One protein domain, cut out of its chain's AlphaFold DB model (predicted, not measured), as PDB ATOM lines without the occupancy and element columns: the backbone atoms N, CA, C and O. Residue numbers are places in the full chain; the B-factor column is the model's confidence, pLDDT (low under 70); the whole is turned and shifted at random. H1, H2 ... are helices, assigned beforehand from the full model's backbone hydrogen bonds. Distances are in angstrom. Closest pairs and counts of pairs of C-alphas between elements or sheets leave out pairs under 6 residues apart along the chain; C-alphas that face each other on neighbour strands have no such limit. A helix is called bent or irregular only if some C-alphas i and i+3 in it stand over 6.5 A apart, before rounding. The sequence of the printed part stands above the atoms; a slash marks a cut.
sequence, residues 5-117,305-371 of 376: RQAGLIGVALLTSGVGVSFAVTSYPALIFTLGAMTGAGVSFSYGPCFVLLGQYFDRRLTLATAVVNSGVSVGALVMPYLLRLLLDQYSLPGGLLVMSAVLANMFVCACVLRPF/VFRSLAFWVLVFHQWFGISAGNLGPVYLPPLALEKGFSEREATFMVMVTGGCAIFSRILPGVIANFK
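This is residues 5 to 117 and 305 to 371 of the 376 residues of an uncharacterized protein of Pomacea canaliculata (UniProt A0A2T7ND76). Long helices form an up-and-down bundle: H3 folds back as two arms, H2 and H4 run side by side in the middle, and H1 and H5 pack on H2. The printed part has 180 residues with five named helices, H1 to H5 along the chain, and no named strand: all helix. It is compact, with a radius of gyration of the C-alphas of 16.5 A and spans of 53 by 38 by 24 A.

H3, residues 62 to 113, was assigned as one helix by its hydrogen bonds but is bent, with C-alphas 90 and 93 9.4 A apart. Its arms are H3a, residues 62 to 90, 41.0 A, and H3b, residues 93 to 113, 31.5 A. H1, residues 5 to 24, 29.3 A, begins at C-alpha 5 (10.073, -23.415, -32.303). H2 is residues 28 to 57, 42.7 A; H4 is residues 309 to 338, 42.1 A. H5, residues 343 to 371, 43.9 A, ends at C-alpha 371 (1.134, -18.539, -44.030).

H3a touches H4 at a steep tilt of 40 degrees, the closest C-alphas being Gly 72 and Trp 319, 4.5 A. H3b touches H4, C-alphas of Met 107 and His 317 closest at 5.9 A, and H1, Phe 23 and Pro 94 at 5.1 A. The hub, H2, touches H1 (Gly 11 and Gly 42, closest C-alphas, 4.0 A), H3a, H4 and H5. H3a and H5 are apart. O i to N i+4 pairs within hydrogen-bond range are 14 of 16 in H1, 22 of 26 in H2, 20 of 25 in H3a, 13 of 17 in H3b, 22 of 26 in H4 and 22 of 25 in H5.

The farthest C-alphas, Arg 60 and Gly 340, are 53.6 A apart. Residues 118 to 304 are not printed; C-alphas 117 and 305 are 15.2 A apart across the cut. The links H1 to H2, H2 to H3 and H4 to H5 are tight. Residues 115 to 117 and 371 are under pLDDT 70.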
ATOM      1  N   ARG A   5       9.457 -22.347 -33.113       81.88
ATOM      2  CA  ARG A   5      10.073 -23.415 -32.303       81.88
ATOM      3  C   ARG A   5       9.732 -24.811 -32.808       81.88
ATOM      4  O   ARG A   5      10.601 -25.670 -32.861       81.88
ATOM      5  N   GLN A   6       8.466 -25.041 -33.158       85.31
ATOM      6  CA  GLN A   6       8.002 -26.337 -33.651       85.31
ATOM      7  C   GLN A   6       8.668 -26.667 -34.985       85.31
ATOM      8  O   GLN A   6       9.107 -27.795 -35.172       85.31
ATOM      9  N   ALA A   7       8.816 -25.679 -35.874       86.25
ATOM     10  CA  ALA A   7       9.549 -25.844 -37.127       86.25
ATOM     11  C   ALA A   7      11.019 -26.234 -36.884       86.25
ATOM     12  O   ALA A   7      11.499 -27.191 -37.489       86.25
ATOM     13  N   GLY A   8      11.699 -25.569 -35.939       87.88
ATOM     14  CA  GLY A   8      13.071 -25.915 -35.556       87.88
ATOM     15  C   GLY A   8      13.191 -27.320 -34.956       87.88
ATOM     16  O   GLY A   8      14.045 -28.098 -35.375       87.88
ATOM     17  N   LEU A   9      12.294 -27.687 -34.033       90.00
ATOM     18  CA  LEU A   9      12.270 -29.014 -33.404       90.00
ATOM     19  C   LEU A   9      12.007 -30.134 -34.414       90.00
ATOM     20  O   LEU A   9      12.674 -31.165 -34.370       90.00
ATOM     21  N   ILE A  10      11.074 -29.922 -35.345       91.25
ATOM     22  CA  ILE A  10      10.791 -30.872 -36.426       91.25
ATOM     23  C   ILE A  10      12.008 -31.005 -37.341       91.25
ATOM     24  O   ILE A  10      12.382 -32.122 -37.689       91.25
ATOM     25  N   GLY A  11      12.676 -29.894 -37.669       91.62
ATOM     26  CA  GLY A  11      13.915 -29.912 -38.444       91.62
ATOM     27  C   GLY A  11      15.012 -30.748 -37.781       91.62
ATOM     28  O   GLY A  11      15.578 -31.636 -38.414       91.62
ATOM     29  N   VAL A  12      15.271 -30.535 -36.489       92.31
ATOM     30  CA  VAL A  12      16.296 -31.290 -35.747       92.31
ATOM     31  C   VAL A  12      15.920 -32.765 -35.575       92.31
ATOM     32  O   VAL A  12      16.790 -33.632 -35.674       92.31
ATOM     33  N   ALA A  13      14.639 -33.079 -35.367       93.56
ATOM     34  CA  ALA A  13      14.172 -34.462 -35.290       93.56
ATOM     35  C   ALA A  13      14.349 -35.193 -36.633       93.56
ATOM     36  O   ALA A  13      14.872 -36.309 -36.661       93.56
ATOM     37  N   LEU A  14      13.991 -34.549 -37.750       93.50
ATOM     38  CA  LEU A  14      14.210 -35.077 -39.103       93.50
ATOM     39  C   LEU A  14      15.697 -35.240 -39.420       93.50
ATOM     40  O   LEU A  14      16.093 -36.234 -40.015       93.50
ATOM     41  N   LEU A  15      16.530 -34.297 -38.981       93.06
ATOM     42  CA  LEU A  15      17.978 -34.363 -39.150       93.06
ATOM     43  C   LEU A  15      18.590 -35.549 -38.392       93.06
ATOM     44  O   LEU A  15      19.330 -36.347 -38.963       93.06
ATOM     45  N   THR A  16      18.260 -35.673 -37.107       93.38
ATOM     46  CA  THR A  16      18.807 -36.714 -36.224       93.38
ATOM     47  C   THR A  16      18.352 -38.102 -36.664       93.38
ATOM     48  O   THR A  16      19.165 -39.017 -36.763       93.38
ATOM     49  N   SER A  17      17.065 -38.252 -36.995       93.75
ATOM     50  CA  SER A  17      16.542 -39.496 -37.571       93.75
ATOM     51  C   SER A  17      17.122 -39.773 -38.958       93.75
ATOM     52  O   SER A  17      17.424 -40.922 -39.253       93.75
ATOM     53  N   GLY A  18      17.350 -38.738 -39.774       93.19
ATOM     54  CA  GLY A  18      18.044 -38.787 -41.064       93.19
ATOM     55  C   GLY A  18      19.340 -39.567 -40.979       93.19
ATOM     56  O   GLY A  18      19.468 -40.638 -41.568       93.19
ATOM     57  N   VAL A  19      20.258 -39.042 -40.173       92.25
ATOM     58  CA  VAL A  19      21.597 -39.603 -39.979       92.25
ATOM     59  C   VAL A  19      21.551 -40.927 -39.210       92.25
ATOM     60  O   VAL A  19      22.266 -41.864 -39.559       92.25
ATOM     61  N   GLY A  20      20.693 -41.039 -38.190       92.38
ATOM     62  CA  GLY A  20      20.580 -42.249 -37.373       92.38
ATOM     63  C   GLY A  20      20.043 -43.456 -38.148       92.38
ATOM     64  O   GLY A  20      20.556 -44.562 -38.002       92.38
ATOM     65  N   VAL A  21      19.053 -43.260 -39.026       92.94
ATOM     66  CA  VAL A  21      18.503 -44.342 -39.863       92.94
ATOM     67  C   VAL A  21      19.529 -44.809 -40.898       92.94
ATOM     68  O   VAL A  21      19.585 -46.000 -41.200       92.94
ATOM     69  N   SER A  22      20.402 -43.926 -41.393       91.12
ATOM     70  CA  SER A  22      21.444 -44.283 -42.369       91.12
ATOM     71  C   SER A  22      22.424 -45.352 -41.877       91.12
ATOM     72  O   SER A  22      22.990 -46.070 -42.704       91.12
ATOM     73  N   PHE A  23      22.585 -45.510 -40.558       89.56
ATOM     74  CA  PHE A  23      23.354 -46.607 -39.964       89.56
ATOM     75  C   PHE A  23      22.785 -47.984 -40.344       89.56
ATOM     76  O   PHE A  23      23.528 -48.869 -40.760       89.56
ATOM     77  N   ALA A  24      21.464 -48.155 -40.243       88.25
ATOM     78  CA  ALA A  24      20.796 -49.442 -40.442       88.25
ATOM     79  C   ALA A  24      20.452 -49.739 -41.913       88.25
ATOM     80  O   ALA A  24      20.072 -50.857 -42.257       88.25
ATOM     81  N   VAL A  25      20.555 -48.744 -42.795       89.00
ATOM     82  CA  VAL A  25      20.118 -48.856 -44.190       89.00
ATOM     83  C   VAL A  25      21.244 -49.361 -45.084       89.00
ATOM     84  O   VAL A  25      22.275 -48.710 -45.222       89.00
ATOM     85  N   THR A  26      21.030 -50.476 -45.778       84.38
ATOM     86  CA  THR A  26      21.985 -51.046 -46.749       84.38
ATOM     87  C   THR A  26      21.611 -50.790 -48.208       84.38
ATOM     88  O   THR A  26      22.452 -50.944 -49.088       84.38
ATOM     89  N   SER A  27      20.378 -50.364 -48.489       88.50
ATOM     90  CA  SER A  27      19.910 -50.168 -49.860       88.50
ATOM     91  C   SER A  27      20.307 -48.803 -50.434       88.50
ATOM     92  O   SER A  27      20.165 -47.756 -49.798       88.50
ATOM     93  N   TYR A  28      20.759 -48.825 -51.690       84.25
ATOM     94  CA  TYR A  28      21.162 -47.652 -52.470       84.25
ATOM     95  C   TYR A  28      20.141 -46.490 -52.444       84.25
ATOM     96  O   TYR A  28      20.510 -45.383 -52.039       84.25
ATOM     97  N   PRO A  29      18.852 -46.690 -52.797       88.44
ATOM     98  CA  PRO A  29      17.906 -45.575 -52.864       88.44
ATOM     99  C   PRO A  29      17.537 -45.039 -51.475       88.44
ATOM    100  O   PRO A  29      17.250 -43.853 -51.322       88.44
ATOM    101  N   ALA A  30      17.578 -45.881 -50.443       90.25
ATOM    102  CA  ALA A  30      17.261 -45.454 -49.088       90.25
ATOM    103  C   ALA A  30      18.410 -44.657 -48.444       90.25
ATOM    104  O   ALA A  30      18.144 -43.757 -47.648       90.25
ATOM    105  N   LEU A  31      19.674 -44.905 -48.814       88.88
ATOM    106  CA  LEU A  31      20.793 -44.046 -48.400       88.88
ATOM    107  C   LEU A  31      20.666 -42.636 -48.984       88.88
ATOM    108  O   LEU A  31      20.799 -41.661 -48.250       88.88
ATOM    109  N   ILE A  32      20.317 -42.524 -50.269       90.38
ATOM    110  CA  ILE A  32      20.040 -41.230 -50.912       90.38
ATOM    111  C   ILE A  32      18.864 -40.527 -50.226       90.38
ATOM    112  O   ILE A  32      18.916 -39.327 -49.957       90.38
ATOM    113  N   PHE A  33      17.800 -41.265 -49.909       91.06
ATOM    114  CA  PHE A  33      16.640 -40.693 -49.236       91.06
ATOM    115  C   PHE A  33      16.973 -40.186 -47.822       91.06
ATOM    116  O   PHE A  33      16.617 -39.060 -47.475       91.06
ATOM    117  N   THR A  34      17.681 -40.976 -47.015       92.31
ATOM    118  CA  THR A  34      17.993 -40.637 -45.614       92.31
ATOM    119  C   THR A  34      19.055 -39.539 -45.495       92.31
ATOM    120  O   THR A  34      18.815 -38.526 -44.830       92.31
ATOM    121  N   LEU A  35      20.192 -39.665 -46.192       89.44
ATOM    122  CA  LEU A  35      21.290 -38.685 -46.151       89.44
ATOM    123  C   LEU A  35      21.059 -37.465 -47.052       89.44
ATOM    124  O   LEU A  35      21.623 -36.404 -46.793       89.44
ATOM    125  N   GLY A  36      20.229 -37.586 -48.089       89.56
ATOM    126  CA  GLY A  36      19.900 -36.490 -49.001       89.56
ATOM    127  C   GLY A  36      18.610 -35.784 -48.627       89.56
ATOM    128  O   GLY A  36      18.632 -34.661 -48.128       89.56
ATOM    129  N   ALA A  37      17.470 -36.428 -48.878       89.94
ATOM    130  CA  ALA A  37      16.166 -35.788 -48.720       89.94
ATOM    131  C   ALA A  37      15.815 -35.513 -47.246       89.94
ATOM    132  O   ALA A  37      15.458 -34.387 -46.907       89.94
ATOM    133  N   MET A  38      15.939 -36.512 -46.367       92.19
ATOM    134  CA  MET A  38      15.522 -36.414 -44.962       92.19
ATOM    135  C   MET A  38      16.457 -35.505 -44.153       92.19
ATOM    136  O   MET A  38      16.003 -34.552 -43.519       92.19
ATOM    137  N   THR A  39      17.769 -35.731 -44.263       91.38
ATOM    138  CA  THR A  39      18.804 -34.878 -43.651       91.38
ATOM    139  C   THR A  39      18.761 -33.456 -44.226       91.38
ATOM    140  O   THR A  39      18.754 -32.490 -43.463       91.38
ATOM    141  N   GLY A  40      18.648 -33.294 -45.551       90.50
ATOM    142  CA  GLY A  40      18.557 -31.980 -46.199       90.50
ATOM    143  C   GLY A  40      17.313 -31.188 -45.786       90.50
ATOM    144  O   GLY A  40      17.410 -29.996 -45.474       90.50
ATOM    145  N   ALA A  41      16.155 -31.850 -45.697       90.62
ATOM    146  CA  ALA A  41      14.930 -31.232 -45.197       90.62
ATOM    147  C   ALA A  41      15.088 -30.834 -43.726       90.62
ATOM    148  O   ALA A  41      14.760 -29.705 -43.366       90.62
ATOM    149  N   GLY A  42      15.659 -31.711 -42.895       91.06
ATOM    150  CA  GLY A  42      15.928 -31.436 -41.484       91.06
ATOM    151  C   GLY A  42      16.802 -30.199 -41.269       91.06
ATOM    152  O   GLY A  42      16.421 -29.293 -40.523       91.06
ATOM    153  N   VAL A  43      17.926 -30.099 -41.992       89.94
ATOM    154  CA  VAL A  43      18.796 -28.908 -41.962       89.94
ATOM    155  C   VAL A  43      18.025 -27.662 -42.391       89.94
ATOM    156  O   VAL A  43      18.122 -26.631 -41.733       89.94
ATOM    157  N   SER A  44      17.219 -27.747 -43.447       89.56
ATOM    158  CA  SER A  44      16.509 -26.591 -44.010       89.56
ATOM    159  C   SER A  44      15.391 -26.069 -43.095       89.56
ATOM    160  O   SER A  44      15.281 -24.860 -42.883       89.56
ATOM    161  N   PHE A  45      14.607 -26.969 -42.490       88.44
ATOM    162  CA  PHE A  45      13.597 -26.620 -41.481       88.44
ATOM    163  C   PHE A  45      14.209 -26.102 -40.178       88.44
ATOM    164  O   PHE A  45      13.572 -25.318 -39.485       88.44
ATOM    165  N   SER A  46      15.441 -26.501 -39.859       88.69
ATOM    166  CA  SER A  46      16.198 -25.978 -38.721       88.69
ATOM    167  C   SER A  46      16.785 -24.583 -39.010       88.69
ATOM    168  O   SER A  46      16.731 -23.685 -38.165       88.69
ATOM    169  N   TYR A  47      17.261 -24.354 -40.240       86.88
ATOM    170  CA  TYR A  47      17.930 -23.122 -40.664       86.88
ATOM    171  C   TYR A  47      17.024 -21.888 -40.619       86.88
ATOM    172  O   TYR A  47      17.401 -20.861 -40.054       86.88
ATOM    173  N   GLY A  48      15.830 -21.980 -41.211       86.25
ATOM    174  CA  GLY A  48      14.905 -20.847 -41.334       86.25
ATOM    175  C   GLY A  48      14.543 -20.215 -39.981       86.25
ATOM    176  O   GLY A  48      14.831 -19.034 -39.770       86.25
ATOM    177  N   PRO A  49      13.982 -20.990 -39.031       84.25
ATOM    178  CA  PRO A  49      13.656 -20.534 -37.683       84.25
ATOM    179  C   PRO A  49      14.821 -19.885 -36.941       84.25
ATOM    180  O   PRO A  49      14.621 -18.893 -36.243       84.25
ATOM    181  N   CYS A  50      16.040 -20.399 -37.114       85.06
ATOM    182  CA  CYS A  50      17.219 -19.839 -36.464       85.06
ATOM    183  C   CYS A  50      17.526 -18.416 -36.926       85.06
ATOM    184  O   CYS A  50      17.853 -17.575 -36.093       85.06
ATOM    185  N   PHE A  51      17.393 -18.118 -38.221       85.94
ATOM    186  CA  PHE A  51      17.591 -16.755 -38.726       85.94
ATOM    187  C   PHE A  51      16.450 -15.815 -38.346       85.94
ATOM    188  O   PHE A  51      16.704 -14.647 -38.054       85.94
ATOM    189  N   VAL A  52      15.215 -16.319 -38.279       85.81
ATOM    190  CA  VAL A  52      14.074 -15.545 -37.766       85.81
ATOM    191  C   VAL A  52      14.305 -15.167 -36.300       85.81
ATOM    192  O   VAL A  52      14.190 -13.994 -35.950       85.81
ATOM    193  N   LEU A  53      14.712 -16.126 -35.462       82.19
ATOM    194  CA  LEU A  53      15.078 -15.887 -34.064       82.19
ATOM    195  C   LEU A  53      16.259 -14.918 -33.957       82.19
ATOM    196  O   LEU A  53      16.203 -13.970 -33.184       82.19
ATOM    197  N   LEU A  54      17.306 -15.092 -34.763       84.75
ATOM    198  CA  LEU A  54      18.462 -14.193 -34.761       84.75
ATOM    199  C   LEU A  54      18.063 -12.746 -35.089       84.75
ATOM    200  O   LEU A  54      18.528 -11.819 -34.426       84.75
ATOM    201  N   GLY A  55      17.160 -12.568 -36.059       83.50
ATOM    202  CA  GLY A  55      16.578 -11.276 -36.418       83.50
ATOM    203  C   GLY A  55      15.737 -10.662 -35.303       83.50
ATOM    204  O   GLY A  55      15.783  -9.456 -35.114       83.50
ATOM    205  N   GLN A  56      15.014 -11.474 -34.530       80.88
ATOM    206  CA  GLN A  56      14.251 -11.003 -33.369       80.88
ATOM    207  C   GLN A  56      15.145 -10.639 -32.173       80.88
ATOM    208  O   GLN A  56      14.812  -9.730 -31.416       80.88
ATOM    209  N   TYR A  57      16.271 -11.332 -31.989       76.19
ATOM    210  CA  TYR A  57      17.206 -11.074 -30.889       76.19
ATOM    211  C   TYR A  57      18.134  -9.875 -31.158       76.19
ATOM    212  O   TYR A  57      18.560  -9.215 -30.210       76.19
ATOM    213  N   PHE A  58      18.466  -9.584 -32.423       78.00
ATOM    214  CA  PHE A  58      19.480  -8.583 -32.777       78.00
ATOM    215  C   PHE A  58      19.059  -7.670 -33.934       78.00
ATOM    216  O   PHE A  58      19.542  -7.819 -35.051       78.00
ATOM    217  N   ASP A  59      18.265  -6.637 -33.655       71.06
ATOM    218  CA  ASP A  59      17.854  -5.664 -34.682       71.06
ATOM    219  C   ASP A  59      19.002  -4.748 -35.144       71.06
ATOM    220  O   ASP A  59      19.222  -4.528 -36.332       71.06
ATOM    221  N   ARG A  60      19.799  -4.222 -34.205       74.25
ATOM    222  CA  ARG A  60      20.801  -3.177 -34.504       74.25
ATOM    223  C   ARG A  60      22.119  -3.718 -35.081       74.25
ATOM    224  O   ARG A  60      22.935  -2.940 -35.568       74.25
ATOM    225  N   ARG A  61      22.372  -5.030 -34.966       76.69
ATOM    226  CA  ARG A  61      23.668  -5.685 -35.270       76.69
ATOM    227  C   ARG A  61      23.510  -7.051 -35.951       76.69
ATOM    228  O   ARG A  61      24.392  -7.902 -35.830       76.69
ATOM    229  N   LEU A  62      22.409  -7.251 -36.682       83.94
ATOM    230  CA  LEU A  62      22.075  -8.529 -37.316       83.94
ATOM    231  C   LEU A  62      23.189  -9.046 -38.233       83.94
ATOM    232  O   LEU A  62      23.525 -10.220 -38.178       83.94
ATOM    233  N   THR A  63      23.816  -8.177 -39.031       87.25
ATOM    234  CA  THR A  63      24.860  -8.584 -39.985       87.25
ATOM    235  C   THR A  63      26.075  -9.214 -39.299       87.25
ATOM    236  O   THR A  63      26.583 -10.225 -39.774       87.25
ATOM    237  N   LEU A  64      26.521  -8.658 -38.165       85.69
ATOM    238  CA  LEU A  64      27.647  -9.205 -37.398       85.69
ATOM    239  C   LEU A  64      27.247 -10.541 -36.759       85.69
ATOM    240  O   LEU A  64      27.969 -11.527 -36.885       85.69
ATOM    241  N   ALA A  65      26.066 -10.596 -36.139       86.12
ATOM    242  CA  ALA A  65      25.545 -11.817 -35.531       86.12
ATOM    243  C   ALA A  65      25.404 -12.953 -36.562       86.12
ATOM    244  O   ALA A  65      25.886 -14.060 -36.332       86.12
ATOM    245  N   THR A  66      24.835 -12.659 -37.733       89.31
ATOM    246  CA  THR A  66      24.721 -13.585 -38.867       89.31
ATOM    247  C   THR A  66      26.088 -14.035 -39.369       89.31
ATOM    248  O   THR A  66      26.268 -15.221 -39.626       89.31
ATOM    249  N   ALA A  67      27.069 -13.132 -39.468       89.81
ATOM    250  CA  ALA A  67      28.423 -13.494 -39.884       89.81
ATOM    251  C   ALA A  67      29.088 -14.470 -38.899       89.81
ATOM    252  O   ALA A  67      29.681 -15.455 -39.327       89.81
ATOM    253  N   VAL A  68      28.946 -14.252 -37.586       89.56
ATOM    254  CA  VAL A  68      29.487 -15.167 -36.564       89.56
ATOM    255  C   VAL A  68      28.775 -16.516 -36.605       89.56
ATOM    256  O   VAL A  68      29.426 -17.559 -36.604       89.56
ATOM    257  N   VAL A  69      27.449 -16.518 -36.712       88.81
ATOM    258  CA  VAL A  69      26.665 -17.749 -36.872       88.81
ATOM    259  C   VAL A  69      27.113 -18.526 -38.119       88.81
ATOM    260  O   VAL A  69      27.346 -19.730 -38.042       88.81
ATOM    261  N   ASN A  70      27.322 -17.837 -39.244       89.62
ATOM    262  CA  ASN A  70      27.720 -18.455 -40.508       89.62
ATOM    263  C   ASN A  70      29.212 -18.832 -40.574       89.62
ATOM    264  O   ASN A  70      29.590 -19.688 -41.368       89.62
ATOM    265  N   SER A  71      30.070 -18.262 -39.720       90.81
ATOM    266  CA  SER A  71      31.484 -18.672 -39.606       90.81
ATOM    267  C   SER A  71      31.643 -20.154 -39.230       90.81
ATOM    268  O   SER A  71      32.656 -20.779 -39.549       90.81
ATOM    269  N   GLY A  72      30.591 -20.750 -38.661       82.75
ATOM    270  CA  GLY A  72      30.497 -22.179 -38.388       82.75
ATOM    271  C   GLY A  72      30.629 -23.071 -39.608       82.75
ATOM    272  O   GLY A  72      31.072 -24.202 -39.454       82.75
ATOM    273  N   VAL A  73      30.309 -22.588 -40.816       84.94
ATOM    274  CA  VAL A  73      30.547 -23.357 -42.049       84.94
ATOM    275  C   VAL A  73      32.032 -23.669 -42.192       84.94
ATOM    276  O   VAL A  73      32.397 -24.815 -42.434       84.94
ATOM    277  N   SER A  74      32.890 -22.666 -41.998       88.69
ATOM    278  CA  SER A  74      34.339 -22.821 -42.113       88.69
ATOM    279  C   SER A  74      34.902 -23.673 -40.981       88.69
ATOM    280  O   SER A  74      35.721 -24.550 -41.233       88.69
ATOM    281  N   VAL A  75      34.431 -23.468 -39.745       84.44
ATOM    282  CA  VAL A  75      34.853 -24.290 -38.598       84.44
ATOM    283  C   VAL A  75      34.436 -25.747 -38.797       84.44
ATOM    284  O   VAL A  75      35.253 -26.644 -38.624       84.44
ATOM    285  N   GLY A  76      33.198 -25.991 -39.228       78.50
ATOM    286  CA  GLY A  76      32.694 -27.324 -39.543       78.50
ATOM    287  C   GLY A  76      33.476 -27.980 -40.679       78.50
ATOM    288  O   GLY A  76      33.876 -29.128 -40.545       78.50
ATOM    289  N   ALA A  77      33.774 -27.250 -41.755       82.56
ATOM    290  CA  ALA A  77      34.573 -27.760 -42.870       82.56
ATOM    291  C   ALA A  77      36.018 -28.104 -42.470       82.56
ATOM    292  O   ALA A  77      36.587 -29.044 -43.016       82.56
ATOM    293  N   LEU A  78      36.599 -27.376 -41.510       85.44
ATOM    294  CA  LEU A  78      37.924 -27.684 -40.974       85.44
ATOM    295  C   LEU A  78      37.886 -28.865 -40.004       85.44
ATOM    296  O   LEU A  78      38.715 -29.752 -40.125       85.44
ATOM    297  N   VAL A  79      36.941 -28.898 -39.060       85.06
ATOM    298  CA  VAL A  79      36.896 -29.893 -37.973       85.06
ATOM    299  C   VAL A  79      36.314 -31.233 -38.429       85.06
ATOM    300  O   VAL A  79      36.803 -32.280 -38.008       85.06
ATOM    301  N   MET A  80      35.299 -31.233 -39.300       82.44
ATOM    302  CA  MET A  80      34.622 -32.461 -39.735       82.44
ATOM    303  C   MET A  80      35.520 -33.507 -40.395       82.44
ATOM    304  O   MET A  80      35.361 -34.668 -40.034       82.44
ATOM    305  N   PRO A  81      36.453 -33.190 -41.313       84.69
ATOM    306  CA  PRO A  81      37.324 -34.215 -41.887       84.69
ATOM    307  C   PRO A  81      38.246 -34.863 -40.841       84.69
ATOM    308  O   PRO A  81      38.473 -36.071 -40.903       84.69
ATOM    309  N   TYR A  82      38.729 -34.108 -39.843       87.88
ATOM    310  CA  TYR A  82      39.493 -34.691 -38.730       87.88
ATOM    311  C   TYR A  82      38.611 -35.566 -37.843       87.88
ATOM    312  O   TYR A  82      39.007 -36.675 -37.491       87.88
ATOM    313  N   LEU A  83      37.409 -35.089 -37.510       84.31
ATOM    314  CA  LEU A  83      36.462 -35.849 -36.702       84.31
ATOM    315  C   LEU A  83      36.049 -37.141 -37.411       84.31
ATOM    316  O   LEU A  83      36.063 -38.195 -36.790       84.31
ATOM    317  N   LEU A  84      35.760 -37.078 -38.714       83.50
ATOM    318  CA  LEU A  84      35.516 -38.246 -39.555       83.50
ATOM    319  C   LEU A  84      36.659 -39.240 -39.422       83.50
ATOM    320  O   LEU A  84      36.402 -40.381 -39.076       83.50
ATOM    321  N   ARG A  85      37.906 -38.820 -39.649       87.88
ATOM    322  CA  ARG A  85      39.055 -39.728 -39.581       87.88
ATOM    323  C   ARG A  85      39.145 -40.439 -38.228       87.88
ATOM    324  O   ARG A  85      39.284 -41.653 -38.195       87.88
ATOM    325  N   LEU A  86      38.967 -39.706 -37.129       88.88
ATOM    326  CA  LEU A  86      38.950 -40.288 -35.783       88.88
ATOM    327  C   LEU A  86      37.792 -41.277 -35.577       88.88
ATOM    328  O   LEU A  86      37.971 -42.314 -34.940       88.88
ATOM    329  N   LEU A  87      36.608 -40.967 -36.109       86.31
ATOM    330  CA  LEU A  87      35.444 -41.853 -36.057       86.31
ATOM    331  C   LEU A  87      35.659 -43.116 -36.898       86.31
ATOM    332  O   LEU A  87      35.279 -44.198 -36.460       86.31
ATOM    333  N   LEU A  88      36.296 -42.993 -38.063       86.44
ATOM    334  CA  LEU A  88      36.638 -44.122 -38.924       86.44
ATOM    335  C   LEU A  88      37.634 -45.067 -38.252       86.44
ATOM    336  O   LEU A  88      37.419 -46.276 -38.278       86.44
ATOM    337  N   ASP A  89      38.666 -44.513 -37.613       86.94
ATOM    338  CA  ASP A  89      39.729 -45.291 -36.972       86.94
ATOM    339  C   ASP A  89      39.221 -46.100 -35.758       86.94
ATOM    340  O   ASP A  89      39.787 -47.143 -35.438       86.94
ATOM    341  N   GLN A  90      38.165 -45.637 -35.072       90.31
ATOM    342  CA  GLN A  90      37.656 -46.260 -33.837       90.31
ATOM    343  C   GLN A  90      36.324 -47.012 -34.003       90.31
ATOM    344  O   GLN A  90      36.123 -48.044 -33.367       90.31
ATOM    345  N   TYR A  91      35.397 -46.497 -34.817       83.94
ATOM    346  CA  TYR A  91      33.986 -46.913 -34.826       83.94
ATOM    347  C   TYR A  91      33.467 -47.380 -36.190       83.94
ATOM    348  O   TYR A  91      32.273 -47.655 -36.291       83.94
ATOM    349  N   SER A  92      34.332 -47.477 -37.210       88.44
ATOM    350  CA  SER A  92      33.969 -47.716 -38.616       88.44
ATOM    351  C   SER A  92      32.999 -46.673 -39.203       88.44
ATOM    352  O   SER A  92      32.495 -45.777 -38.524       88.44
ATOM    353  N   LEU A  93      32.767 -46.731 -40.515       86.38
ATOM    354  CA  LEU A  93      31.921 -45.784 -41.257       86.38
ATOM    355  C   LEU A  93      30.469 -45.746 -40.738       86.38
ATOM    356  O   LEU A  93      29.974 -44.653 -40.435       86.38
ATOM    357  N   PRO A  94      29.773 -46.892 -40.570       86.38
ATOM    358  CA  PRO A  94      28.409 -46.899 -40.053       86.38
ATOM    359  C   PRO A  94      28.345 -46.460 -38.584       86.38
ATOM    360  O   PRO A  94      27.479 -45.662 -38.226       86.38
ATOM    361  N   GLY A  95      29.260 -46.933 -37.730       87.88
ATOM    362  CA  GLY A  95      29.278 -46.542 -36.317       87.88
ATOM    363  C   GLY A  95      29.593 -45.056 -36.130       87.88
ATOM    364  O   GLY A  95      29.003 -44.410 -35.265       87.88
ATOM    365  N   GLY A  96      30.410 -44.470 -37.011       89.12
ATOM    366  CA  GLY A  96      30.632 -43.027 -37.074       89.12
ATOM    367  C   GLY A  96      29.341 -42.233 -37.303       89.12
ATOM    368  O   GLY A  96      29.087 -41.260 -36.592       89.12
ATOM    369  N   LEU A  97      28.468 -42.672 -38.220       89.00
ATOM    370  CA  LEU A  97      27.157 -42.038 -38.428       89.00
ATOM    371  C   LEU A  97      26.264 -42.123 -37.183       89.00
ATOM    372  O   LEU A  97      25.580 -41.153 -36.854       89.00
ATOM    373  N   LEU A  98      26.305 -43.243 -36.457       91.25
ATOM    374  CA  LEU A  98      25.567 -43.400 -35.204       91.25
ATOM    375  C   LEU A  98      26.053 -42.398 -34.143       91.25
ATOM    376  O   LEU A  98      25.239 -41.690 -33.546       91.25
ATOM    377  N   VAL A  99      27.371 -42.272 -33.956       91.94
ATOM    378  CA  VAL A  99      27.969 -41.294 -33.030       91.94
ATOM    379  C   VAL A  99      27.598 -39.869 -33.441       91.94
ATOM    380  O   VAL A  99      27.169 -39.078 -32.600       91.94
ATOM    381  N   MET A 100      27.670 -39.545 -34.734       89.31
ATOM    382  CA  MET A 100      27.256 -38.234 -35.235       89.31
ATOM    383  C   MET A 100      25.771 -37.971 -34.982       89.31
ATOM    384  O   MET A 100      25.419 -36.870 -34.571       89.31
ATOM    385  N   SER A 101      24.894 -38.967 -35.135       91.50
ATOM    386  CA  SER A 101      23.474 -38.815 -34.796       91.50
ATOM    387  C   SER A 101      23.259 -38.515 -33.304       91.50
ATOM    388  O   SER A 101      22.459 -37.646 -32.966       91.50
ATOM    389  N   ALA A 102      24.036 -39.133 -32.406       91.12
ATOM    390  CA  ALA A 102      23.981 -38.847 -30.972       91.12
ATOM    391  C   ALA A 102      24.478 -37.428 -30.649       91.12
ATOM    392  O   ALA A 102      23.879 -36.723 -29.836       91.12
ATOM    393  N   VAL A 103      25.527 -36.962 -31.333       88.94
ATOM    394  CA  VAL A 103      25.996 -35.574 -31.226       88.94
ATOM    395  C   VAL A 103      24.907 -34.606 -31.699       88.94
ATOM    396  O   VAL A 103      24.604 -33.644 -30.993       88.94
ATOM    397  N   LEU A 104      24.250 -34.895 -32.825       88.69
ATOM    398  CA  LEU A 104      23.145 -34.091 -33.358       88.69
ATOM    399  C   LEU A 104      21.904 -34.103 -32.460       88.69
ATOM    400  O   LEU A 104      21.226 -33.084 -32.374       88.69
ATOM    401  N   ALA A 105      21.648 -35.177 -31.709       90.00
ATOM    402  CA  ALA A 105      20.566 -35.206 -30.726       90.00
ATOM    403  C   ALA A 105      20.730 -34.131 -29.631       90.00
ATOM    404  O   ALA A 105      19.731 -33.623 -29.120       90.00
ATOM    405  N   ASN A 106      21.957 -33.683 -29.322       89.12
ATOM    406  CA  ASN A 106      22.176 -32.553 -28.405       89.12
ATOM    407  C   ASN A 106      21.581 -31.242 -28.946       89.12
ATOM    408  O   ASN A 106      21.162 -30.383 -28.168       89.12
ATOM    409  N   MET A 107      21.457 -31.100 -30.269       85.38
ATOM    410  CA  MET A 107      20.791 -29.947 -30.881       85.38
ATOM    411  C   MET A 107      19.312 -29.885 -30.531       85.38
ATOM    412  O   MET A 107      18.752 -28.793 -30.475       85.38
ATOM    413  N   PHE A 108      18.682 -31.025 -30.242       87.75
ATOM    414  CA  PHE A 108      17.288 -31.061 -29.817       87.75
ATOM    415  C   PHE A 108      17.116 -30.334 -28.479       87.75
ATOM    416  O   PHE A 108      16.185 -29.548 -28.306       87.75
ATOM    417  N   VAL A 109      18.071 -30.507 -27.559       86.56
ATOM    418  CA  VAL A 109      18.100 -29.786 -26.279       86.56
ATOM    419  C   VAL A 109      18.307 -28.290 -26.515       86.56
ATOM    420  O   VAL A 109      17.567 -27.479 -25.960       86.56
ATOM    421  N   CYS A 110      19.243 -27.906 -27.391       82.25
ATOM    422  CA  CYS A 110      19.447 -26.503 -27.764       82.25
ATOM    423  C   CYS A 110      18.175 -25.873 -28.362       82.25
ATOM    424  O   CYS A 110      17.792 -24.773 -27.965       82.25
ATOM    425  N   ALA A 111      17.476 -26.587 -29.250       81.25
ATOM    426  CA  ALA A 111      16.217 -26.154 -29.854       81.25
ATOM    427  C   ALA A 111      15.082 -26.004 -28.823       81.25
ATOM    428  O   ALA A 111      14.295 -25.058 -28.899       81.25
ATOM    429  N   CYS A 112      15.028 -26.877 -27.813       82.12
ATOM    430  CA  CYS A 112      14.097 -26.750 -26.691       82.12
ATOM    431  C   CYS A 112      14.396 -25.519 -25.824       82.12
ATOM    432  O   CYS A 112      13.468 -24.825 -25.405       82.12
ATOM    433  N   VAL A 113      15.673 -25.222 -25.568       82.56
ATOM    434  CA  VAL A 113      16.101 -24.083 -24.735       82.56
ATOM    435  C   VAL A 113      15.876 -22.740 -25.432       82.56
ATOM    436  O   VAL A 113      15.628 -21.739 -24.755       82.56
ATOM    437  N   LEU A 114      15.888 -22.703 -26.770       71.56
ATOM    438  CA  LEU A 114      15.566 -21.508 -27.551       71.56
ATOM    439  C   LEU A 114      14.123 -21.064 -27.280       71.56
ATOM    440  O   LEU A 114      13.152 -21.567 -27.854       71.56
ATOM    441  N   ARG A 115      13.980 -20.106 -26.361       67.88
ATOM    442  CA  ARG A 115      12.713 -19.453 -26.047       67.88
ATOM    443  C   ARG A 115      12.539 -18.265 -27.003       67.88
ATOM    444  O   ARG A 115      13.411 -17.391 -27.024       67.88
ATOM    445  N   PRO A 116      11.457 -18.210 -27.801       62.06
ATOM    446  CA  PRO A 116      11.115 -17.018 -28.556       62.06
ATOM    447  C   PRO A 116      10.844 -15.922 -27.530       62.06
ATOM    448  O   PRO A 116      10.066 -16.112 -26.591       62.06
ATOM    449  N   PHE A 117      11.577 -14.820 -27.643       57.69
ATOM    450  CA  PHE A 117      11.398 -13.688 -26.751       57.69
ATOM    451  C   PHE A 117      10.035 -13.051 -27.072       57.69
ATOM    452  O   PHE A 117       9.761 -12.815 -28.251       57.69
ATOM    453  N   VAL A 305      26.465  -8.153 -28.095       72.44
ATOM    454  CA  VAL A 305      25.873  -9.377 -28.677       72.44
ATOM    455  C   VAL A 305      26.452 -10.659 -28.061       72.44
ATOM    456  O   VAL A 305      25.710 -11.588 -27.750       72.44
ATOM    457  N   PHE A 306      27.760 -10.691 -27.805       80.38
ATOM    458  CA  PHE A 306      28.478 -11.870 -27.318       80.38
ATOM    459  C   PHE A 306      28.285 -12.135 -25.819       80.38
ATOM    460  O   PHE A 306      28.711 -13.177 -25.325       80.38
ATOM    461  N   ARG A 307      27.649 -11.222 -25.073       78.25
ATOM    462  CA  ARG A 307      27.328 -11.447 -23.652       78.25
ATOM    463  C   ARG A 307      26.071 -12.292 -23.445       78.25
ATOM    464  O   ARG A 307      25.866 -12.799 -22.348       78.25
ATOM    465  N   SER A 308      25.229 -12.442 -24.466       82.62
ATOM    466  CA  SER A 308      23.988 -13.209 -24.355       82.62
ATOM    467  C   SER A 308      24.247 -14.710 -24.481       82.62
ATOM    468  O   SER A 308      24.796 -15.169 -25.480       82.62
ATOM    469  N   LEU A 309      23.781 -15.501 -23.512       83.94
ATOM    470  CA  LEU A 309      23.810 -16.963 -23.613       83.94
ATOM    471  C   LEU A 309      22.975 -17.462 -24.803       83.94
ATOM    472  O   LEU A 309      23.376 -18.398 -25.488       83.94
ATOM    473  N   ALA A 310      21.849 -16.805 -25.099       82.19
ATOM    474  CA  ALA A 310      20.987 -17.170 -26.223       82.19
ATOM    475  C   ALA A 310      21.703 -17.022 -27.574       82.19
ATOM    476  O   ALA A 310      21.492 -17.837 -28.471       82.19
ATOM    477  N   PHE A 311      22.594 -16.032 -27.702       85.06
ATOM    478  CA  PHE A 311      23.436 -15.882 -28.887       85.06
ATOM    479  C   PHE A 311      24.338 -17.099 -29.079       85.06
ATOM    480  O   PHE A 311      24.347 -17.688 -30.156       85.06
ATOM    481  N   TRP A 312      25.043 -17.521 -28.029       86.62
ATOM    482  CA  TRP A 312      25.918 -18.687 -28.111       86.62
ATOM    483  C   TRP A 312      25.143 -19.976 -28.376       86.62
ATOM    484  O   TRP A 312      25.580 -20.773 -29.198       86.62
ATOM    485  N   VAL A 313      23.958 -20.154 -27.782       87.31
ATOM    486  CA  VAL A 313      23.083 -21.300 -28.091       87.31
ATOM    487  C   VAL A 313      22.682 -21.312 -29.572       87.31
ATOM    488  O   VAL A 313      22.753 -22.367 -30.196       87.31
ATOM    489  N   LEU A 314      22.326 -20.162 -30.161       86.50
ATOM    490  CA  LEU A 314      22.032 -20.048 -31.599       86.50
ATOM    491  C   LEU A 314      23.259 -20.346 -32.472       86.50
ATOM    492  O   LEU A 314      23.134 -21.022 -33.492       86.50
ATOM    493  N   VAL A 315      24.437 -19.858 -32.073       87.69
ATOM    494  CA  VAL A 315      25.704 -20.106 -32.774       87.69
ATOM    495  C   VAL A 315      26.026 -21.597 -32.773       87.69
ATOM    496  O   VAL A 315      26.194 -22.172 -33.845       87.69
ATOM    497  N   PHE A 316      26.035 -22.244 -31.604       87.12
ATOM    498  CA  PHE A 316      26.282 -23.682 -31.501       87.12
ATOM    499  C   PHE A 316      25.249 -24.479 -32.293       87.12
ATOM    500  O   PHE A 316      25.626 -25.329 -33.098       87.12
ATOM    501  N   HIS A 317      23.964 -24.154 -32.144       88.00
ATOM    502  CA  HIS A 317      22.898 -24.820 -32.882       88.00
ATOM    503  C   HIS A 317      23.133 -24.793 -34.399       88.00
ATOM    504  O   HIS A 317      23.013 -25.812 -35.081       88.00
ATOM    505  N   GLN A 318      23.544 -23.639 -34.926       86.94
ATOM    506  CA  GLN A 318      23.812 -23.490 -36.350       86.94
ATOM    507  C   GLN A 318      25.102 -24.171 -36.792       86.94
ATOM    508  O   GLN A 318      25.112 -24.820 -37.830       86.94
ATOM    509  N   TRP A 319      26.177 -24.102 -36.011       87.00
ATOM    510  CA  TRP A 319      27.437 -24.761 -36.362       87.00
ATOM    511  C   TRP A 319      27.260 -26.272 -36.534       87.00
ATOM    512  O   TRP A 319      27.718 -26.846 -37.524       87.00
ATOM    513  N   PHE A 320      26.535 -26.914 -35.619       84.62
ATOM    514  CA  PHE A 320      26.218 -28.336 -35.720       84.62
ATOM    515  C   PHE A 320      25.220 -28.630 -36.845       84.62
ATOM    516  O   PHE A 320      25.435 -29.583 -37.590       84.62
ATOM    517  N   GLY A 321      24.185 -27.802 -37.035       83.06
ATOM    518  CA  GLY A 321      23.236 -27.959 -38.144       83.06
ATOM    519  C   GLY A 321      23.901 -27.882 -39.525       83.06
ATOM    520  O   GLY A 321      23.630 -28.705 -40.399       83.06
ATOM    521  N   ILE A 322      24.836 -26.948 -39.705       82.00
ATOM    522  CA  ILE A 322      25.644 -26.807 -40.926       82.00
ATOM    523  C   ILE A 322      26.565 -28.006 -41.107       82.00
ATOM    524  O   ILE A 322      26.659 -28.563 -42.201       82.00
ATOM    525  N   SER A 323      27.249 -28.406 -40.035       81.38
ATOM    526  CA  SER A 323      28.168 -29.543 -40.076       81.38
ATOM    527  C   SER A 323      27.437 -30.834 -40.445       81.38
ATOM    528  O   SER A 323      27.950 -31.617 -41.239       81.38
ATOM    529  N   ALA A 324      26.203 -31.012 -39.967       82.19
ATOM    530  CA  ALA A 324      25.348 -32.135 -40.334       82.19
ATOM    531  C   ALA A 324      25.020 -32.168 -41.834       82.19
ATOM    532  O   ALA A 324      25.025 -33.232 -42.443       82.19
ATOM    533  N   GLY A 325      24.798 -31.002 -42.452       79.38
ATOM    534  CA  GLY A 325      24.579 -30.896 -43.897       79.38
ATOM    535  C   GLY A 325      25.782 -31.340 -44.737       79.38
ATOM    536  O   GLY A 325      25.603 -31.788 -45.866       79.38
ATOM    537  N   ASN A 326      26.996 -31.268 -44.181       81.88
ATOM    538  CA  ASN A 326      28.209 -31.759 -44.836       81.88
ATOM    539  C   ASN A 326      28.433 -33.267 -44.648       81.88
ATOM    540  O   ASN A 326      29.239 -33.840 -45.376       81.88
ATOM    541  N   LEU A 327      27.718 -33.932 -43.729       84.12
ATOM    542  CA  LEU A 327      27.880 -35.372 -43.501       84.12
ATOM    543  C   LEU A 327      27.551 -36.188 -44.746       84.12
ATOM    544  O   LEU A 327      28.290 -37.112 -45.055       84.12
ATOM    545  N   GLY A 328      26.494 -35.833 -45.483       84.44
ATOM    546  CA  GLY A 328      26.099 -36.540 -46.702       84.44
ATOM    547  C   GLY A 328      27.248 -36.615 -47.714       84.44
ATOM    548  O   GLY A 328      27.782 -37.694 -47.931       84.44
ATOM    549  N   PRO A 329      27.706 -35.495 -48.296       83.81
ATOM    550  CA  PRO A 329      28.779 -35.513 -49.292       83.81
ATOM    551  C   PRO A 329      30.098 -36.127 -48.804       83.81
ATOM    552  O   PRO A 329      30.836 -36.694 -49.604       83.81
ATOM    553  N   VAL A 330      30.397 -36.012 -47.507       87.50
ATOM    554  CA  VAL A 330      31.669 -36.459 -46.926       87.50
ATOM    555  C   VAL A 330      31.662 -37.955 -46.577       87.50
ATOM    556  O   VAL A 330      32.632 -38.648 -46.870       87.50
ATOM    557  N   TYR A 331      30.588 -38.471 -45.974       87.38
ATOM    558  CA  TYR A 331      30.488 -39.876 -45.553       87.38
ATOM    559  C   TYR A 331      29.911 -40.790 -46.634       87.38
ATOM    560  O   TYR A 331      30.202 -41.983 -46.636       87.38
ATOM    561  N   LEU A 332      29.084 -40.270 -47.543       88.94
ATOM    562  CA  LEU A 332      28.363 -41.094 -48.513       88.94
ATOM    563  C   LEU A 332      29.287 -41.846 -49.486       88.94
ATOM    564  O   LEU A 332      29.071 -43.047 -49.631       88.94
ATOM    565  N   PRO A 333      30.315 -41.231 -50.117       90.69
ATOM    566  CA  PRO A 333      31.224 -41.982 -50.980       90.69
ATOM    567  C   PRO A 333      31.958 -43.132 -50.272       90.69
ATOM    568  O   PRO A 333      31.854 -44.264 -50.749       90.69
ATOM    569  N   PRO A 334      32.661 -42.912 -49.141       89.38
ATOM    570  CA  PRO A 334      33.368 -44.000 -48.473       89.38
ATOM    571  C   PRO A 334      32.405 -45.064 -47.923       89.38
ATOM    572  O   PRO A 334      32.699 -46.251 -48.037       89.38
ATOM    573  N   LEU A 335      31.215 -44.677 -47.440       88.06
ATOM    574  CA  LEU A 335      30.177 -45.625 -47.009       88.06
ATOM    575  C   LEU A 335      29.652 -46.483 -48.167       88.06
ATOM    576  O   LEU A 335      29.340 -47.657 -47.978       88.06
ATOM    577  N   ALA A 336      29.516 -45.901 -49.359       87.88
ATOM    578  CA  ALA A 336      29.068 -46.632 -50.535       87.88
ATOM    579  C   ALA A 336      30.123 -47.659 -50.979       87.88
ATOM    580  O   ALA A 336      29.791 -48.816 -51.229       87.88
ATOM    581  N   LEU A 337      31.398 -47.267 -50.998       89.19
ATOM    582  CA  LEU A 337      32.496 -48.170 -51.344       89.19
ATOM    583  C   LEU A 337      32.616 -49.338 -50.353       89.19
ATOM    584  O   LEU A 337      32.754 -50.483 -50.773       89.19
ATOM    585  N   GLU A 338      32.492 -49.081 -49.047       87.88
ATOM    586  CA  GLU A 338      32.526 -50.130 -48.015       87.88
ATOM    587  C   GLU A 338      31.358 -51.119 -48.146       87.88
ATOM    588  O   GLU A 338      31.515 -52.318 -47.917       87.88
ATOM    589  N   LYS A 339      30.187 -50.643 -48.586       85.19
ATOM    590  CA  LYS A 339      29.021 -51.493 -48.875       85.19
ATOM    591  C   LYS A 339      29.132 -52.270 -50.192       85.19
ATOM    592  O   LYS A 339      28.208 -53.009 -50.528       85.19
ATOM    593  N   GLY A 340      30.244 -52.133 -50.917       87.38
ATOM    594  CA  GLY A 340      30.523 -52.854 -52.158       87.38
ATOM    595  C   GLY A 340      29.966 -52.191 -53.419       87.38
ATOM    596  O   GLY A 340      29.927 -52.836 -54.465       87.38
ATOM    597  N   PHE A 341      29.533 -50.927 -53.347       88.31
ATOM    598  CA  PHE A 341      29.132 -50.172 -54.536       88.31
ATOM    599  C   PHE A 341      30.357 -49.708 -55.327       88.31
ATOM    600  O   PHE A 341      31.434 -49.473 -54.777       88.31
ATOM    601  N   SER A 342      30.191 -49.540 -56.636       92.62
ATOM    602  CA  SER A 342      31.240 -48.998 -57.494       92.62
ATOM    603  C   SER A 342      31.468 -47.503 -57.242       92.62
ATOM    604  O   SER A 342      30.570 -46.763 -56.839       92.62
ATOM    605  N   GLU A 343      32.665 -47.017 -57.566       91.25
ATOM    606  CA  GLU A 343      33.017 -45.595 -57.447       91.25
ATOM    607  C   GLU A 343      32.096 -44.682 -58.280       91.25
ATOM    608  O   GLU A 343      31.743 -43.575 -57.862       91.25
ATOM    609  N   ARG A 344      31.635 -45.166 -59.441       91.75
ATOM    610  CA  ARG A 344      30.673 -44.446 -60.289       91.75
ATOM    611  C   ARG A 344      29.311 -44.316 -59.621       91.75
ATOM    612  O   ARG A 344      28.717 -43.242 -59.667       91.75
ATOM    613  N   GLU A 345      28.834 -45.384 -58.988       88.62
ATOM    614  CA  GLU A 345      27.579 -45.355 -58.233       88.62
ATOM    615  C   GLU A 345      27.700 -44.413 -57.040       88.62
ATOM    616  O   GLU A 345      26.848 -43.546 -56.880       88.62
ATOM    617  N   ALA A 346      28.789 -44.489 -56.272       90.38
ATOM    618  CA  ALA A 346      29.056 -43.589 -55.153       90.38
ATOM    619  C   ALA A 346      29.067 -42.108 -55.582       90.38
ATOM    620  O   ALA A 346      28.422 -41.263 -54.960       90.38
ATOM    621  N   THR A 347      29.732 -41.795 -56.696       91.12
ATOM    622  CA  THR A 347      29.764 -40.438 -57.267       91.12
ATOM    623  C   THR A 347      28.367 -39.974 -57.681       91.12
ATOM    624  O   THR A 347      27.955 -38.850 -57.378       91.12
ATOM    625  N   PHE A 348      27.597 -40.850 -58.327       91.62
ATOM    626  CA  PHE A 348      26.220 -40.557 -58.708       91.62
ATOM    627  C   PHE A 348      25.316 -40.350 -57.481       91.62
ATOM    628  O   PHE A 348      24.503 -39.425 -57.476       91.62
ATOM    629  N   MET A 349      25.507 -41.107 -56.395       90.31
ATOM    630  CA  MET A 349      24.786 -40.890 -55.133       90.31
ATOM    631  C   MET A 349      25.032 -39.490 -54.574       90.31
ATOM    632  O   MET A 349      24.082 -38.841 -54.135       90.31
ATOM    633  N   VAL A 350      26.276 -39.002 -54.601       91.25
ATOM    634  CA  VAL A 350      26.609 -37.641 -54.146       91.25
ATOM    635  C   VAL A 350      25.902 -36.598 -55.005       91.25
ATOM    636  O   VAL A 350      25.307 -35.665 -54.462       91.25
ATOM    637  N   MET A 351      25.898 -36.779 -56.330       92.69
ATOM    638  CA  MET A 351      25.191 -35.889 -57.255       92.69
ATOM    639  C   MET A 351      23.688 -35.837 -56.948       92.69
ATOM    640  O   MET A 351      23.123 -34.750 -56.810       92.69
ATOM    641  N   VAL A 352      23.038 -36.996 -56.796       91.69
ATOM    642  CA  VAL A 352      21.600 -37.073 -56.496       91.69
ATOM    643  C   VAL A 352      21.297 -36.479 -55.118       91.69
ATOM    644  O   VAL A 352      20.348 -35.712 -54.980       91.69
ATOM    645  N   THR A 353      22.135 -36.754 -54.118       89.44
ATOM    646  CA  THR A 353      22.031 -36.180 -52.765       89.44
ATOM    647  C   THR A 353      22.120 -34.652 -52.806       89.44
ATOM    648  O   THR A 353      21.306 -33.969 -52.182       89.44
ATOM    649  N   GLY A 354      23.048 -34.097 -53.595       88.81
ATOM    650  CA  GLY A 354      23.152 -32.658 -53.843       88.81
ATOM    651  C   GLY A 354      21.906 -32.084 -54.525       88.81
ATOM    652  O   GLY A 354      21.398 -31.045 -54.106       88.81
ATOM    653  N   GLY A 355      21.352 -32.792 -55.514       89.50
ATOM    654  CA  GLY A 355      20.079 -32.441 -56.149       89.50
ATOM    655  C   GLY A 355      18.920 -32.399 -55.150       89.50
ATOM    656  O   GLY A 355      18.216 -31.395 -55.060       89.50
ATOM    657  N   CYS A 356      18.761 -33.444 -54.331       88.56
ATOM    658  CA  CYS A 356      17.763 -33.495 -53.260       88.56
ATOM    659  C   CYS A 356      17.919 -32.332 -52.273       88.56
ATOM    660  O   CYS A 356      16.916 -31.752 -51.850       88.56
ATOM    661  N   ALA A 357      19.157 -31.946 -51.947       84.44
ATOM    662  CA  ALA A 357      19.426 -30.835 -51.046       84.44
ATOM    663  C   ALA A 357      18.844 -29.510 -51.573       84.44
ATOM    664  O   ALA A 357      18.269 -28.752 -50.790       84.44
ATOM    665  N   ILE A 358      18.907 -29.254 -52.884       89.50
ATOM    666  CA  ILE A 358      18.328 -28.051 -53.510       89.50
ATOM    667  C   ILE A 358      16.818 -27.991 -53.256       89.50
ATOM    668  O   ILE A 358      16.320 -27.006 -52.706       89.50
ATOM    669  N   PHE A 359      16.092 -29.063 -53.580       88.31
ATOM    670  CA  PHE A 359      14.644 -29.128 -53.356       88.31
ATOM    671  C   PHE A 359      14.293 -29.014 -51.872       88.31
ATOM    672  O   PHE A 359      13.382 -28.273 -51.502       88.31
ATOM    673  N   SER A 360      15.059 -29.692 -51.015       85.56
ATOM    674  CA  SER A 360      14.840 -29.681 -49.570       85.56
ATOM    675  C   SER A 360      15.030 -28.299 -48.937       85.56
ATOM    676  O   SER A 360      14.387 -28.008 -47.936       85.56
ATOM    677  N   ARG A 361      15.854 -27.429 -49.540       84.88
ATOM    678  CA  ARG A 361      16.067 -26.041 -49.099       84.88
ATOM    679  C   ARG A 361      14.957 -25.101 -49.543       84.88
ATOM    680  O   ARG A 361      14.599 -24.185 -48.809       84.88
ATOM    681  N   ILE A 362      14.406 -25.332 -50.731       87.38
ATOM    682  CA  ILE A 362      13.315 -24.519 -51.281       87.38
ATOM    683  C   ILE A 362      12.000 -24.827 -50.553       87.38
ATOM    684  O   ILE A 362      11.217 -23.920 -50.270       87.38
ATOM    685  N   LEU A 363      11.775 -26.097 -50.209       83.38
ATOM    686  CA  LEU A 363      10.511 -26.579 -49.656       83.38
ATOM    687  C   LEU A 363      10.070 -25.841 -48.369       83.38
ATOM    688  O   LEU A 363       8.928 -25.378 -48.338       83.38
ATOM    689  N   PRO A 364      10.917 -25.618 -47.342       76.75
ATOM    690  CA  PRO A 364      10.539 -24.829 -46.169       76.75
ATOM    691  C   PRO A 364      10.202 -23.375 -46.491       76.75
ATOM    692  O   PRO A 364       9.319 -22.814 -45.851       76.75
ATOM    693  N   GLY A 365      10.858 -22.766 -47.485       79.62
ATOM    694  CA  GLY A 365      10.549 -21.404 -47.928       79.62
ATOM    695  C   GLY A 365       9.166 -21.309 -48.575       79.62
ATOM    696  O   GLY A 365       8.397 -20.395 -48.287       79.62
ATOM    697  N   VAL A 366       8.809 -22.309 -49.383       81.88
ATOM    698  CA  VAL A 366       7.466 -22.438 -49.961       81.88
ATOM    699  C   VAL A 366       6.424 -22.654 -48.857       81.88
ATOM    700  O   VAL A 366       5.410 -21.960 -48.827       81.88
ATOM    701  N   ILE A 367       6.696 -23.551 -47.905       78.31
ATOM    702  CA  ILE A 367       5.809 -23.826 -46.762       78.31
ATOM    703  C   ILE A 367       5.635 -22.581 -45.880       78.31
ATOM    704  O   ILE A 367       4.520 -22.285 -45.451       78.31
ATOM    705  N   ALA A 368       6.703 -21.815 -45.652       72.56
ATOM    706  CA  ALA A 368       6.650 -20.548 -44.932       72.56
ATOM    707  C   ALA A 368       5.713 -19.541 -45.615       72.56
ATOM    708  O   ALA A 368       4.924 -18.875 -44.943       72.56
ATOM    709  N   ASN A 369       5.759 -19.469 -46.950       73.94
ATOM    710  CA  ASN A 369       4.972 -18.525 -47.739       73.94
ATOM    711  C   ASN A 369       3.465 -18.840 -47.737       73.94
ATOM    712  O   ASN A 369       2.640 -17.934 -47.837       73.94
ATOM    713  N   PHE A 370       3.072 -20.099 -47.520       74.50
ATOM    714  CA  PHE A 370       1.666 -20.500 -47.370       74.50
ATOM    715  C   PHE A 370       1.020 -20.057 -46.036       74.50
ATOM    716  O   PHE A 370       0.017 -20.628 -45.611       74.50
ATOM    717  N   LYS A 371       1.569 -19.037 -45.354       58.81
ATOM    718  CA  LYS A 371       1.134 -18.539 -44.030       58.81
ATOM    719  C   LYS A 371       1.080 -19.623 -42.944       58.81
ATOM    720  O   LYS A 371       0.430 -19.436 -41.915       58.81
TER     721      LYS A 371